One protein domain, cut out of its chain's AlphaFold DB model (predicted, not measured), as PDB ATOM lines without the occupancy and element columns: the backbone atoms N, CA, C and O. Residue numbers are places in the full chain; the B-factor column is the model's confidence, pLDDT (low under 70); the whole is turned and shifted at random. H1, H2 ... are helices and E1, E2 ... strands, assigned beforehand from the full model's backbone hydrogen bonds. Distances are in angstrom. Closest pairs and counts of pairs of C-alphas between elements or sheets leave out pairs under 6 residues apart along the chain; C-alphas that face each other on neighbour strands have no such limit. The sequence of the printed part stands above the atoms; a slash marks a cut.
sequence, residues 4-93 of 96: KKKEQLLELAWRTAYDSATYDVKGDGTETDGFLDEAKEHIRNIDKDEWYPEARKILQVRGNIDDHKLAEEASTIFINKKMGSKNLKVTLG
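AT A GLANCE: This is residues 4 to 93 of the 96 residues of an uncharacterized protein of Pedobacter sp. AR-2-6 (UniProt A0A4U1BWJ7). A small two-strand sheet, E1 beside E2, has H2 packed mainly on E1 and H4 mainly on E2; H4 is the core, with H1, H2 and H3 packed steeply on it. The printed part has 90 residues, mostly helix, with named elements ordered H1 E1 H2 H3 H4 E2. It is compact, radius of gyration of the C-alphas 12.6 A, spanning 42 by 25 by 20 A.

IN THESE COORDINATES: Find antiparallel strands E1 at residues 23 to 26 and E2 at 89 to 92. H4, residues 67 to 83, runs 23.9 A from C-alpha 67 at (261.063, 267.411, 274.313) to C-alpha 83 at (247.208, 255.889, 258.603). H1 is residues 4 to 18, 21.2 A; H3, 48 to 61, 20.0 A; H2, 33 to 44.

HOW THE PARTS SIT: Between E1 and E2, N 24 and O 91 are within hydrogen-bond range at 2.9 A. The closest C-alphas of H4 and E2, Thr 76 and Val 90, are 5.0 A apart; those of E1 and H2, Val 25 and Lys 40, 6.1 A. The hub H4 touches H3, closest C-alphas Ala 55 and Ala 74, 4.9 A, and H1, Ala 13 and Asp 67, 4.3 A. Every O i to N i+4 pair is within range in H1, H2 and H4; H3 has 8 of 10.

THE WHOLE: The farthest C-alphas, Lys 4 and Thr 32, are 42.2 A apart. The printed part has no cut and no long link, and no printed residue is under 70 in pLDDT.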
ATOM      1  N   LYS A   4     270.739 276.599 267.642       89.69
ATOM      2  CA  LYS A   4     271.449 275.480 268.282       89.69
ATOM      3  C   LYS A   4     270.603 274.772 269.349       89.69
ATOM      4  O   LYS A   4     270.640 273.552 269.441       89.69
ATOM      5  N   LYS A   5     269.847 275.528 270.155       89.69
ATOM      6  CA  LYS A   5     268.968 274.959 271.190       89.69
ATOM      7  C   LYS A   5     267.752 274.258 270.580       89.69
ATOM      8  O   LYS A   5     267.327 273.246 271.120       89.69
ATOM      9  N   LYS A   6     267.225 274.766 269.462       89.19
ATOM     10  CA  LYS A   6     266.119 274.126 268.735       89.19
ATOM     11  C   LYS A   6     266.528 272.774 268.158       89.19
ATOM     12  O   LYS A   6     265.820 271.800 268.365       89.19
ATOM     13  N   GLU A   7     267.683 272.699 267.499       92.31
ATOM     14  CA  GLU A   7     268.179 271.433 266.939       92.31
ATOM     15  C   GLU A   7     268.502 270.407 268.036       92.31
ATOM     16  O   GLU A   7     268.207 269.227 267.879       92.31
ATOM     17  N   GLN A   8     269.027 270.848 269.186       93.25
ATOM     18  CA  GLN A   8     269.204 269.968 270.348       93.25
ATOM     19  C   GLN A   8     267.869 269.431 270.877       93.25
ATOM     20  O   GLN A   8     267.767 268.244 271.164       93.25
ATOM     21  N   LEU A   9     266.852 270.289 270.989       93.62
ATOM     22  CA  LEU A   9     265.520 269.886 271.430       93.62
ATOM     23  C   LEU A   9     264.863 268.905 270.447       93.62
ATOM     24  O   LEU A   9     264.258 267.935 270.886       93.62
ATOM     25  N   LEU A  10     265.014 269.127 269.138       94.50
ATOM     26  CA  LEU A  10     264.512 268.220 268.101       94.50
ATOM     27  C   LEU A  10     265.150 266.835 268.197       94.50
ATOM     28  O   LEU A  10     264.440 265.837 268.134       94.50
ATOM     29  N   GLU A  11     266.470 266.769 268.381       94.88
ATOM     30  CA  GLU A  11     267.165 265.488 268.525       94.88
ATOM     31  C   GLU A  11     266.783 264.772 269.829       94.88
ATOM     32  O   GLU A  11     266.616 263.556 269.829       94.88
ATOM     33  N   LEU A  12     266.597 265.506 270.934       94.00
ATOM     34  CA  LEU A  12     266.100 264.927 272.186       94.00
ATOM     35  C   LEU A  12     264.682 264.373 272.020       94.00
ATOM     36  O   LEU A  12     264.450 263.217 272.355       94.00
ATOM     37  N   ALA A  13     263.768 265.153 271.441       95.00
ATOM     38  CA  ALA A  13     262.392 264.732 271.201       95.00
ATOM     39  C   ALA A  13     262.318 263.504 270.282       95.00
ATOM     40  O   ALA A  13     261.546 262.582 270.533       95.00
ATOM     41  N   TRP A  14     263.156 263.457 269.244       94.75
ATOM     42  CA  TRP A  14     263.259 262.286 268.380       94.75
ATOM     43  C   TRP A  14     263.668 261.037 269.145       94.75
ATOM     44  O   TRP A  14     263.023 260.001 269.019       94.75
ATOM     45  N   ARG A  15     264.725 261.133 269.956       92.38
ATOM     46  CA  ARG A  15     265.170 260.012 270.784       92.38
ATOM     47  C   ARG A  15     264.092 259.591 271.771       92.38
ATOM     48  O   ARG A  15     263.881 258.403 271.933       92.38
ATOM     49  N   THR A  16     263.357 260.533 272.356       91.69
ATOM     50  CA  THR A  16     262.213 260.230 273.226       91.69
ATOM     51  C   THR A  16     261.118 259.446 272.498       91.69
ATOM     52  O   THR A  16     260.535 258.546 273.095       91.69
ATOM     53  N   ALA A  17     260.847 259.745 271.224       91.38
ATOM     54  CA  ALA A  17     259.903 258.977 270.410       91.38
ATOM     55  C   ALA A  17     260.455 257.602 270.006       91.38
ATOM     56  O   ALA A  17     259.776 256.594 270.176       91.38
ATOM     57  N   TYR A  18     261.687 257.561 269.500       90.06
ATOM     58  CA  TYR A  18     262.307 256.364 268.934       90.06
ATOM     59  C   TYR A  18     262.740 255.342 269.997       90.06
ATOM     60  O   TYR A  18     262.496 254.149 269.844       90.06
ATOM     61  N   ASP A  19     263.350 255.799 271.093       87.56
ATOM     62  CA  ASP A  19     263.818 254.947 272.196       87.56
ATOM     63  C   ASP A  19     262.685 254.621 273.195       87.56
ATOM     64  O   ASP A  19     262.931 254.002 274.235       87.56
ATOM     65  N   SER A  20     261.444 255.052 272.927       83.38
ATOM     66  CA  SER A  20     260.325 254.861 273.852       83.38
ATOM     67  C   SER A  20     259.999 253.379 274.021       83.38
ATOM     68  O   SER A  20     259.430 252.737 273.140       83.38
ATOM     69  N   ALA A  21     260.341 252.825 275.184       71.62
ATOM     70  CA  ALA A  21     260.028 251.437 275.520       71.62
ATOM     71  C   ALA A  21     258.521 251.208 275.722       71.62
ATOM     72  O   ALA A  21     258.039 250.085 275.576       71.62
ATOM     73  N   THR A  22     257.784 252.263 276.078       81.12
ATOM     74  CA  THR A  22     256.336 252.235 276.271       81.12
ATOM     75  C   THR A  22     255.691 253.325 275.430       81.12
ATOM     76  O   THR A  22     255.950 254.512 275.610       81.12
ATOM     77  N   TYR A  23     254.827 252.916 274.511       83.44
ATOM     78  CA  TYR A  23     254.015 253.817 273.711       83.44
ATOM     79  C   TYR A  23     252.599 253.260 273.613       83.44
ATOM     80  O   TYR A  23     252.388 252.046 273.623       83.44
ATOM     81  N   ASP A  24     251.628 254.159 273.515       90.94
ATOM     82  CA  ASP A  24     250.242 253.802 273.245       90.94
ATOM     83  C   ASP A  24     249.677 254.672 272.124       90.94
ATOM     84  O   ASP A  24     250.054 255.837 271.963       90.94
ATOM     85  N   VAL A  25     248.771 254.085 271.347       91.31
ATOM     86  CA  VAL A  25     248.054 254.757 270.264       91.31
ATOM     87  C   VAL A  25     246.569 254.572 270.522       91.31
ATOM     88  O   VAL A  25     246.064 253.450 270.491       91.31
ATOM     89  N   LYS A  26     245.877 255.681 270.780       92.69
ATOM     90  CA  LYS A  26     244.436 255.709 271.049       92.69
ATOM     91  C   LYS A  26     243.708 256.393 269.902       92.69
ATOM     92  O   LYS A  26     244.163 257.433 269.436       92.69
ATOM     93  N   GLY A  27     242.595 255.813 269.471       89.69
ATOM     94  CA  GLY A  27     241.649 256.442 268.549       89.69
ATOM     95  C   GLY A  27     240.500 257.147 269.276       89.69
ATOM     96  O   GLY A  27     240.550 257.337 270.496       89.69
ATOM     97  N   ASP A  28     239.451 257.497 268.532       88.75
ATOM     98  CA  ASP A  28     238.212 258.070 269.083       88.75
ATOM     99  C   ASP A  28     237.158 257.009 269.450       88.75
ATOM    100  O   ASP A  28     236.099 257.339 269.988       88.75
ATOM    101  N   GLY A  29     237.476 255.732 269.212       84.31
ATOM    102  CA  GLY A  29     236.625 254.583 269.518       84.31
ATOM    103  C   GLY A  29     235.863 254.049 268.306       84.31
ATOM    104  O   GLY A  29     235.070 253.120 268.459       84.31
ATOM    105  N   THR A  30     236.088 254.613 267.116       87.62
ATOM    106  CA  THR A  30     235.540 254.098 265.850       87.62
ATOM    107  C   THR A  30     236.497 253.152 265.123       87.62
ATOM    108  O   THR A  30     236.079 252.404 264.237       87.62
ATOM    109  N   GLU A  31     237.774 253.161 265.499       88.25
ATOM    110  CA  GLU A  31     238.819 252.339 264.910       88.25
ATOM    111  C   GLU A  31     238.766 250.891 265.412       88.25
ATOM    112  O   GLU A  31     238.561 250.620 266.591       88.25
ATOM    113  N   THR A  32     238.992 249.939 264.507       88.62
ATOM    114  CA  THR A  32     239.133 248.520 264.867       88.62
ATOM    115  C   THR A  32     240.468 248.252 265.559       88.62
ATOM    116  O   THR A  32     241.461 248.891 265.213       88.62
ATOM    117  N   ASP A  33     240.540 247.222 266.404       87.56
ATOM    118  CA  ASP A  33     241.791 246.804 267.058       87.56
ATOM    119  C   ASP A  33     242.944 246.605 266.058       87.56
ATOM    120  O   ASP A  33     244.031 247.133 266.258       87.56
ATOM    121  N   GLY A  34     242.683 245.966 264.908       91.56
ATOM    122  CA  GLY A  34     243.700 245.770 263.864       91.56
ATOM    123  C   GLY A  34     244.240 247.071 263.253       91.56
ATOM    124  O   GLY A  34     245.408 247.135 262.881       91.56
ATOM    125  N   PHE A  35     243.425 248.129 263.203       93.00
ATOM    126  CA  PHE A  35     243.855 249.457 262.752       93.00
ATOM    127  C   PHE A  35     244.769 250.122 263.787       93.00
ATOM    128  O   PHE A  35     245.766 250.750 263.433       93.00
ATOM    129  N   LEU A  36     244.449 249.972 265.077       92.88
ATOM    130  CA  LEU A  36     245.284 250.486 266.163       92.88
ATOM    131  C   LEU A  36     246.606 249.716 266.274       92.88
ATOM    132  O   LEU A  36     247.637 250.328 266.549       92.88
ATOM    133  N   ASP A  37     246.602 248.409 266.016       93.62
ATOM    134  CA  ASP A  37     247.812 247.584 265.990       93.62
ATOM    135  C   ASP A  37     248.738 247.957 264.824       93.62
ATOM    136  O   ASP A  37     249.940 248.137 265.025       93.62
ATOM    137  N   GLU A  38     248.193 248.174 263.623       94.56
ATOM    138  CA  GLU A  38     248.965 248.694 262.485       94.56
ATOM    139  C   GLU A  38     249.562 250.075 262.804       94.56
ATOM    140  O   GLU A  38     250.745 250.332 262.561       94.56
ATOM    141  N   ALA A  39     248.779 250.949 263.445       94.25
ATOM    142  CA  ALA A  39     249.263 252.258 263.852       94.25
ATOM    143  C   ALA A  39     250.415 252.168 264.879       94.25
ATOM    144  O   ALA A  39     251.395 252.916 264.813       94.25
ATOM    145  N   LYS A  40     250.334 251.220 265.817       93.00
ATOM    146  CA  LYS A  40     251.398 250.939 266.793       93.00
ATOM    147  C   LYS A  40     252.674 250.432 266.125       93.00
ATOM    148  O   LYS A  40     253.760 250.851 266.525       93.00
ATOM    149  N   GLU A  41     252.575 249.594 265.098       93.19
ATOM    150  CA  GLU A  41     253.744 249.105 264.353       93.19
ATOM    151  C   GLU A  41     254.456 250.224 263.574       93.19
ATOM    152  O   GLU A  41     255.688 250.232 263.480       93.19
ATOM    153  N   HIS A  42     253.720 251.224 263.084       93.75
ATOM    154  CA  HIS A  42     254.325 252.421 262.496       93.75
ATOM    155  C   HIS A  42     255.048 253.301 263.522       93.75
ATOM    156  O   HIS A  42     256.101 253.843 263.201       93.75
ATOM    157  N   ILE A  43     254.521 253.441 264.744       92.69
ATOM    158  CA  ILE A  43     255.226 254.148 265.830       92.69
ATOM    159  C   ILE A  43     256.480 253.387 266.261       92.69
ATOM    160  O   ILE A  43     257.525 253.994 266.478       92.69
ATOM    161  N   ARG A  44     256.417 252.055 266.307       90.44
ATOM    162  CA  ARG A  44     257.578 251.208 266.596       90.44
ATOM    163  C   ARG A  44     258.722 251.405 265.604       90.44
ATOM    164  O   ARG A  44     259.887 251.341 265.978       90.44
ATOM    165  N   ASN A  45     258.375 251.617 264.337       91.19
ATOM    166  CA  ASN A  45     259.309 251.816 263.233       91.19
ATOM    167  C   ASN A  45     259.220 253.252 262.712       91.19
ATOM    168  O   ASN A  45     259.120 253.484 261.504       91.19
ATOM    169  N   ILE A  46     259.190 254.211 263.637       91.38
ATOM    170  CA  ILE A  46     259.021 255.617 263.304       91.38
ATOM    171  C   ILE A  46     260.149 256.086 262.380       91.38
ATOM    172  O   ILE A  46     261.328 255.814 262.612       91.38
ATOM    173  N   ASP A  47     259.777 256.770 261.298       91.75
ATOM    174  CA  ASP A  47     260.716 257.236 260.279       91.75
ATOM    175  C   ASP A  47     261.167 258.665 260.597       91.75
ATOM    176  O   ASP A  47     260.354 259.595 260.651       91.75
ATOM    177  N   LYS A  48     262.479 258.839 260.785       93.62
ATOM    178  CA  LYS A  48     263.100 260.125 261.109       93.62
ATOM    179  C   LYS A  48     262.813 261.178 260.038       93.62
ATOM    180  O   LYS A  48     262.515 262.321 260.386       93.62
ATOM    181  N   ASP A  49     262.862 260.802 258.763       94.81
ATOM    182  CA  ASP A  49     262.726 261.724 257.632       94.81
ATOM    183  C   ASP A  49     261.284 262.213 257.458       94.81
ATOM    184  O   ASP A  49     261.051 263.330 256.990       94.81
ATOM    185  N   GLU A  50     260.305 261.422 257.896       93.81
ATOM    186  CA  GLU A  50     258.900 261.833 257.906       93.81
ATOM    187  C   GLU A  50     258.500 262.572 259.182       93.81
ATOM    188  O   GLU A  50     257.650 263.465 259.138       93.81
ATOM    189  N   TRP A  51     259.122 262.234 260.308       95.56
ATOM    190  CA  TRP A  51     258.797 262.798 261.611       95.56
ATOM    191  C   TRP A  51     259.446 264.168 261.862       95.56
ATOM    192  O   TRP A  51     258.782 265.098 262.332       95.56
ATOM    193  N   TYR A  52     260.729 264.340 261.503       95.62
ATOM    194  CA  TYR A  52     261.490 265.584 261.730       95.62
ATOM    195  C   TYR A  52     260.824 266.831 261.149       95.62
ATOM    196  O   TYR A  52     260.779 267.857 261.839       95.62
ATOM    197  N   PRO A  53     260.314 266.803 259.903       95.50
ATOM    198  CA  PRO A  53     259.632 267.952 259.330       95.50
ATOM    199  C   PRO A  53     258.419 268.403 260.151       95.50
ATOM    200  O   PRO A  53     258.186 269.606 260.260       95.50
ATOM    201  N   GLU A  54     257.668 267.476 260.751       95.06
ATOM    202  CA  GLU A  54     256.486 267.814 261.552       95.06
ATOM    203  C   GLU A  54     256.878 268.373 262.926       95.06
ATOM    204  O   GLU A  54     256.380 269.430 263.325       95.06
ATOM    205  N   ALA A  55     257.864 267.768 263.596       95.31
ATOM    206  CA  ALA A  55     258.426 268.303 264.839       95.31
ATOM    207  C   ALA A  55     259.006 269.720 264.653       95.31
ATOM    208  O   ALA A  55     258.768 270.618 265.466       95.31
ATOM    209  N   ARG A  56     259.711 269.970 263.540       94.62
ATOM    210  CA  ARG A  56     260.237 271.304 263.201       94.62
ATOM    211  C   ARG A  56     259.133 272.348 263.072       94.62
ATOM    212  O   ARG A  56     259.293 273.448 263.601       94.62
ATOM    213  N   LYS A  57     258.016 272.022 262.414       94.50
ATOM    214  CA  LYS A  57     256.869 272.940 262.298       94.50
ATOM    215  C   LYS A  57     256.269 273.257 263.668       94.50
ATOM    216  O   LYS A  57     256.030 274.429 263.957       94.50
ATOM    217  N   ILE A  58     256.078 272.247 264.524       94.00
ATOM    218  CA  ILE A  58     255.565 272.451 265.889       94.00
ATOM    219  C   ILE A  58     256.482 273.403 266.654       94.00
ATOM    220  O   ILE A  58     256.004 274.388 267.208       94.00
ATOM    221  N   LEU A  59     257.795 273.168 266.631       92.06
ATOM    222  CA  LEU A  59     258.764 273.988 267.356       92.06
ATOM    223  C   LEU A  59     258.861 275.431 266.825       92.06
ATOM    224  O   LEU A  59     259.101 276.365 267.594       92.06
ATOM    225  N   GLN A  60     258.665 275.635 265.519       90.88
ATOM    226  CA  GLN A  60     258.590 276.972 264.921       90.88
ATOM    227  C   GLN A  60     257.367 277.754 265.411       90.88
ATOM    228  O   GLN A  60     257.480 278.948 265.686       90.88
ATOM    229  N   VAL A  61     256.217 277.088 265.547       91.06
ATOM    230  CA  VAL A  61     254.967 277.701 266.026       91.06
ATOM    231  C   VAL A  61     254.971 277.855 267.552       91.06
ATOM    232  O   VAL A  61     254.496 278.858 268.083       91.06
ATOM    233  N   ARG A  62     255.530 276.878 268.271       85.81
ATOM    234  CA  ARG A  62     255.555 276.786 269.734       85.81
ATOM    235  C   ARG A  62     256.992 276.801 270.240       85.81
ATOM    236  O   ARG A  62     257.593 275.771 270.519       85.81
ATOM    237  N   GLY A  63     257.532 278.002 270.422       77.19
ATOM    238  CA  GLY A  63     258.915 278.191 270.875       77.19
ATOM    239  C   GLY A  63     259.222 277.747 272.316       77.19
ATOM    240  O   GLY A  63     260.392 277.768 272.688       77.19
ATOM    241  N   ASN A  64     258.211 277.367 273.108       84.44
ATOM    242  CA  ASN A  64     258.324 276.881 274.491       84.44
ATOM    243  C   ASN A  64     257.567 275.547 274.652       84.44
ATOM    244  O   ASN A  64     256.540 275.486 275.326       84.44
ATOM    245  N   ILE A  65     258.057 274.497 274.002       91.62
ATOM    246  CA  ILE A  65     257.592 273.116 274.166       91.62
ATOM    247  C   ILE A  65     258.744 272.279 274.737       91.62
ATOM    248  O   ILE A  65     259.903 272.531 274.400       91.62
ATOM    249  N   ASP A  66     258.446 271.351 275.644       92.19
ATOM    250  CA  ASP A  66     259.423 270.375 276.136       92.19
ATOM    251  C   ASP A  66     259.610 269.227 275.129       92.19
ATOM    252  O   ASP A  66     258.805 269.052 274.212       92.19
ATOM    253  N   ASP A  67     260.705 268.477 275.252       92.19
ATOM    254  CA  ASP A  67     261.063 267.411 274.313       92.19
ATOM    255  C   ASP A  67     260.012 266.301 274.275       92.19
ATOM    256  O   ASP A  67     259.716 265.787 273.201       92.19
ATOM    257  N   HIS A  68     259.404 265.982 275.415       93.44
ATOM    258  CA  HIS A  68     258.420 264.916 275.525       93.44
ATOM    259  C   HIS A  68     257.108 265.272 274.820       93.44
ATOM    260  O   HIS A  68     256.638 264.525 273.964       93.44
ATOM    261  N   LYS A  69     256.553 266.460 275.081       94.56
ATOM    262  CA  LYS A  69     255.362 266.942 274.361       94.56
ATOM    263  C   LYS A  69     255.626 267.122 272.878       94.56
ATOM    264  O   LYS A  69     254.772 266.793 272.061       94.56
ATOM    265  N   LEU A  70     256.805 267.636 272.518       95.88
ATOM    266  CA  LEU A  70     257.196 267.718 271.115       95.88
ATOM    267  C   LEU A  70     257.219 266.324 270.487       95.88
ATOM    268  O   LEU A  70     256.757 266.164 269.356       95.88
ATOM    269  N   ALA A  71     257.699 265.328 271.234       95.50
ATOM    270  CA  ALA A  71     257.768 263.960 270.774       95.50
ATOM    271  C   ALA A  71     256.379 263.359 270.513       95.50
ATOM    272  O   ALA A  71     256.133 262.812 269.437       95.50
ATOM    273  N   GLU A  72     255.455 263.504 271.461       95.75
ATOM    274  CA  GLU A  72     254.080 263.006 271.347       95.75
ATOM    275  C   GLU A  72     253.287 263.714 270.246       95.75
ATOM    276  O   GLU A  72     252.614 263.061 269.445       95.75
ATOM    277  N   GLU A  73     253.371 265.046 270.169       96.00
ATOM    278  CA  GLU A  73     252.638 265.826 269.168       96.00
ATOM    279  C   GLU A  73     253.126 265.512 267.751       96.00
ATOM    280  O   GLU A  73     252.313 265.276 266.855       96.00
ATOM    281  N   ALA A  74     254.444 265.444 267.541       96.75
ATOM    282  CA  ALA A  74     255.002 265.083 266.244       96.75
ATOM    283  C   ALA A  74     254.660 263.633 265.864       96.75
ATOM    284  O   ALA A  74     254.265 263.380 264.727       96.75
ATOM    285  N   SER A  75     254.719 262.700 266.821       96.50
ATOM    286  CA  SER A  75     254.339 261.296 266.600       96.50
ATOM    287  C   SER A  75     252.852 261.153 266.275       96.50
ATOM    288  O   SER A  75     252.475 260.377 265.399       96.50
ATOM    289  N   THR A  76     252.005 261.965 266.910       96.69
ATOM    290  CA  THR A  76     250.568 262.037 266.631       96.69
ATOM    291  C   THR A  76     250.294 262.531 265.210       96.69
ATOM    292  O   THR A  76     249.468 261.952 264.504       96.69
ATOM    293  N   ILE A  77     250.991 263.572 264.746       96.19
ATOM    294  CA  ILE A  77     250.845 264.051 263.362       96.19
ATOM    295  C   ILE A  77     251.353 262.998 262.370       96.19
ATOM    296  O   ILE A  77     250.671 262.709 261.384       96.19
ATOM    297  N   PHE A  78     252.520 262.410 262.642       95.69
ATOM    298  CA  PHE A  78     253.113 261.354 261.827       95.69
ATOM    299  C   PHE A  78     252.145 260.184 261.637       95.69
ATOM    300  O   PHE A  78     251.869 259.804 260.499       95.69
ATOM    301  N   ILE A  79     251.572 259.656 262.724       95.69
ATOM    302  CA  ILE A  79     250.735 258.461 262.619       95.69
ATOM    303  C   ILE A  79     249.414 258.733 261.913       95.69
ATOM    304  O   ILE A  79     248.990 257.953 261.067       95.69
ATOM    305  N   ASN A  80     248.798 259.884 262.178       95.56
ATOM    306  CA  ASN A  80     247.594 260.306 261.471       95.56
ATOM    307  C   ASN A  80     247.854 260.447 259.964       95.56
ATOM    308  O   ASN A  80     247.044 260.009 259.152       95.56
ATOM    309  N   LYS A  81     249.021 260.971 259.572       94.69
ATOM    310  CA  LYS A  81     249.423 261.046 258.163       94.69
ATOM    311  C   LYS A  81     249.656 259.661 257.549       94.69
ATOM    312  O   LYS A  81     249.173 259.427 256.446       94.69
ATOM    313  N   LYS A  82     250.364 258.762 258.242       94.75
ATOM    314  CA  LYS A  82     250.632 257.389 257.775       94.75
ATOM    315  C   LYS A  82     249.356 256.571 257.597       94.75
ATOM    316  O   LYS A  82     249.189 255.934 256.566       94.75
ATOM    317  N   MET A  83     248.455 256.655 258.570       94.25
ATOM    318  CA  MET A  83     247.208 255.889 258.603       94.25
ATOM    319  C   MET A  83     246.064 256.551 257.821       94.25
ATOM    320  O   MET A  83     244.984 255.978 257.714       94.25
ATOM    321  N   GLY A  84     246.247 257.778 257.319       94.25
ATOM    322  CA  GLY A  84     245.169 258.547 256.688       94.25
ATOM    323  C   GLY A  84     244.041 258.941 257.655       94.25
ATOM    324  O   GLY A  84     242.898 259.091 257.229       94.25
ATOM    325  N   SER A  85     244.353 259.113 258.943       93.19
ATOM    326  CA  SER A  85     243.410 259.471 260.012       93.19
ATOM    327  C   SER A  85     243.646 260.893 260.540       93.19
ATOM    328  O   SER A  85     244.587 261.584 260.148       93.19
ATOM    329  N   LYS A  86     242.750 261.359 261.412       92.44
ATOM    330  CA  LYS A  86     242.913 262.572 262.236       92.44
ATOM    331  C   LYS A  86     242.577 262.341 263.712       92.44
ATOM    332  O   LYS A  86     242.664 263.277 264.503       92.44
ATOM    333  N   ASN A  87     242.175 261.123 264.057       93.19
ATOM    334  CA  ASN A  87     241.584 260.784 265.347       93.19
ATOM    335  C   ASN A  87     242.569 260.062 266.267       93.19
ATOM    336  O   ASN A  87     242.281 259.857 267.443       93.19
ATOM    337  N   LEU A  88     243.739 259.686 265.744       95.00
ATOM    338  CA  LEU A  88     244.747 258.993 266.524       95.00
ATOM    339  C   LEU A  88     245.483 259.967 267.437       95.00
ATOM    340  O   LEU A  88     245.779 261.100 267.052       95.00
ATOM    341  N   LYS A  89     245.839 259.491 268.623       95.50
ATOM    342  CA  LYS A  89     246.690 260.174 269.590       95.50
ATOM    343  C   LYS A  89     247.769 259.221 270.077       95.50
ATOM    344  O   LYS A  89     247.464 258.094 270.463       95.50
ATOM    345  N   VAL A  90     249.010 259.696 270.078       94.31
ATOM    346  CA  VAL A  90     250.167 258.960 270.597       94.31
ATOM    347  C   VAL A  90     250.508 259.476 271.986       94.31
ATOM    348  O   VAL A  90     250.521 260.686 272.213       94.31
ATOM    349  N   THR A  91     250.799 258.554 272.896       93.19
ATOM    350  CA  THR A  91     251.368 258.849 274.212       93.19
ATOM    351  C   THR A  91     252.655 258.052 274.367       93.19
ATOM    352  O   THR A  91     252.675 256.855 274.074       93.19
ATOM    353  N   LEU A  92     253.731 258.722 274.767       90.00
ATOM    354  CA  LEU A  92     255.064 258.137 274.929       90.00
ATOM    355  C   LEU A  92     255.381 258.105 276.421       90.00
ATOM    356  O   LEU A  92     255.076 259.057 277.114       90.00
ATOM    357  N   GLY A  93     255.991 257.041 276.938       77.25
ATOM    358  CA  GLY A  93     256.265 256.953 278.376       77.25
ATOM    359  C   GLY A  93     254.977 256.910 279.204       77.25
ATOM    360  O   GLY A  93     254.585 257.894 279.822       77.25
TER     361      GLY A  93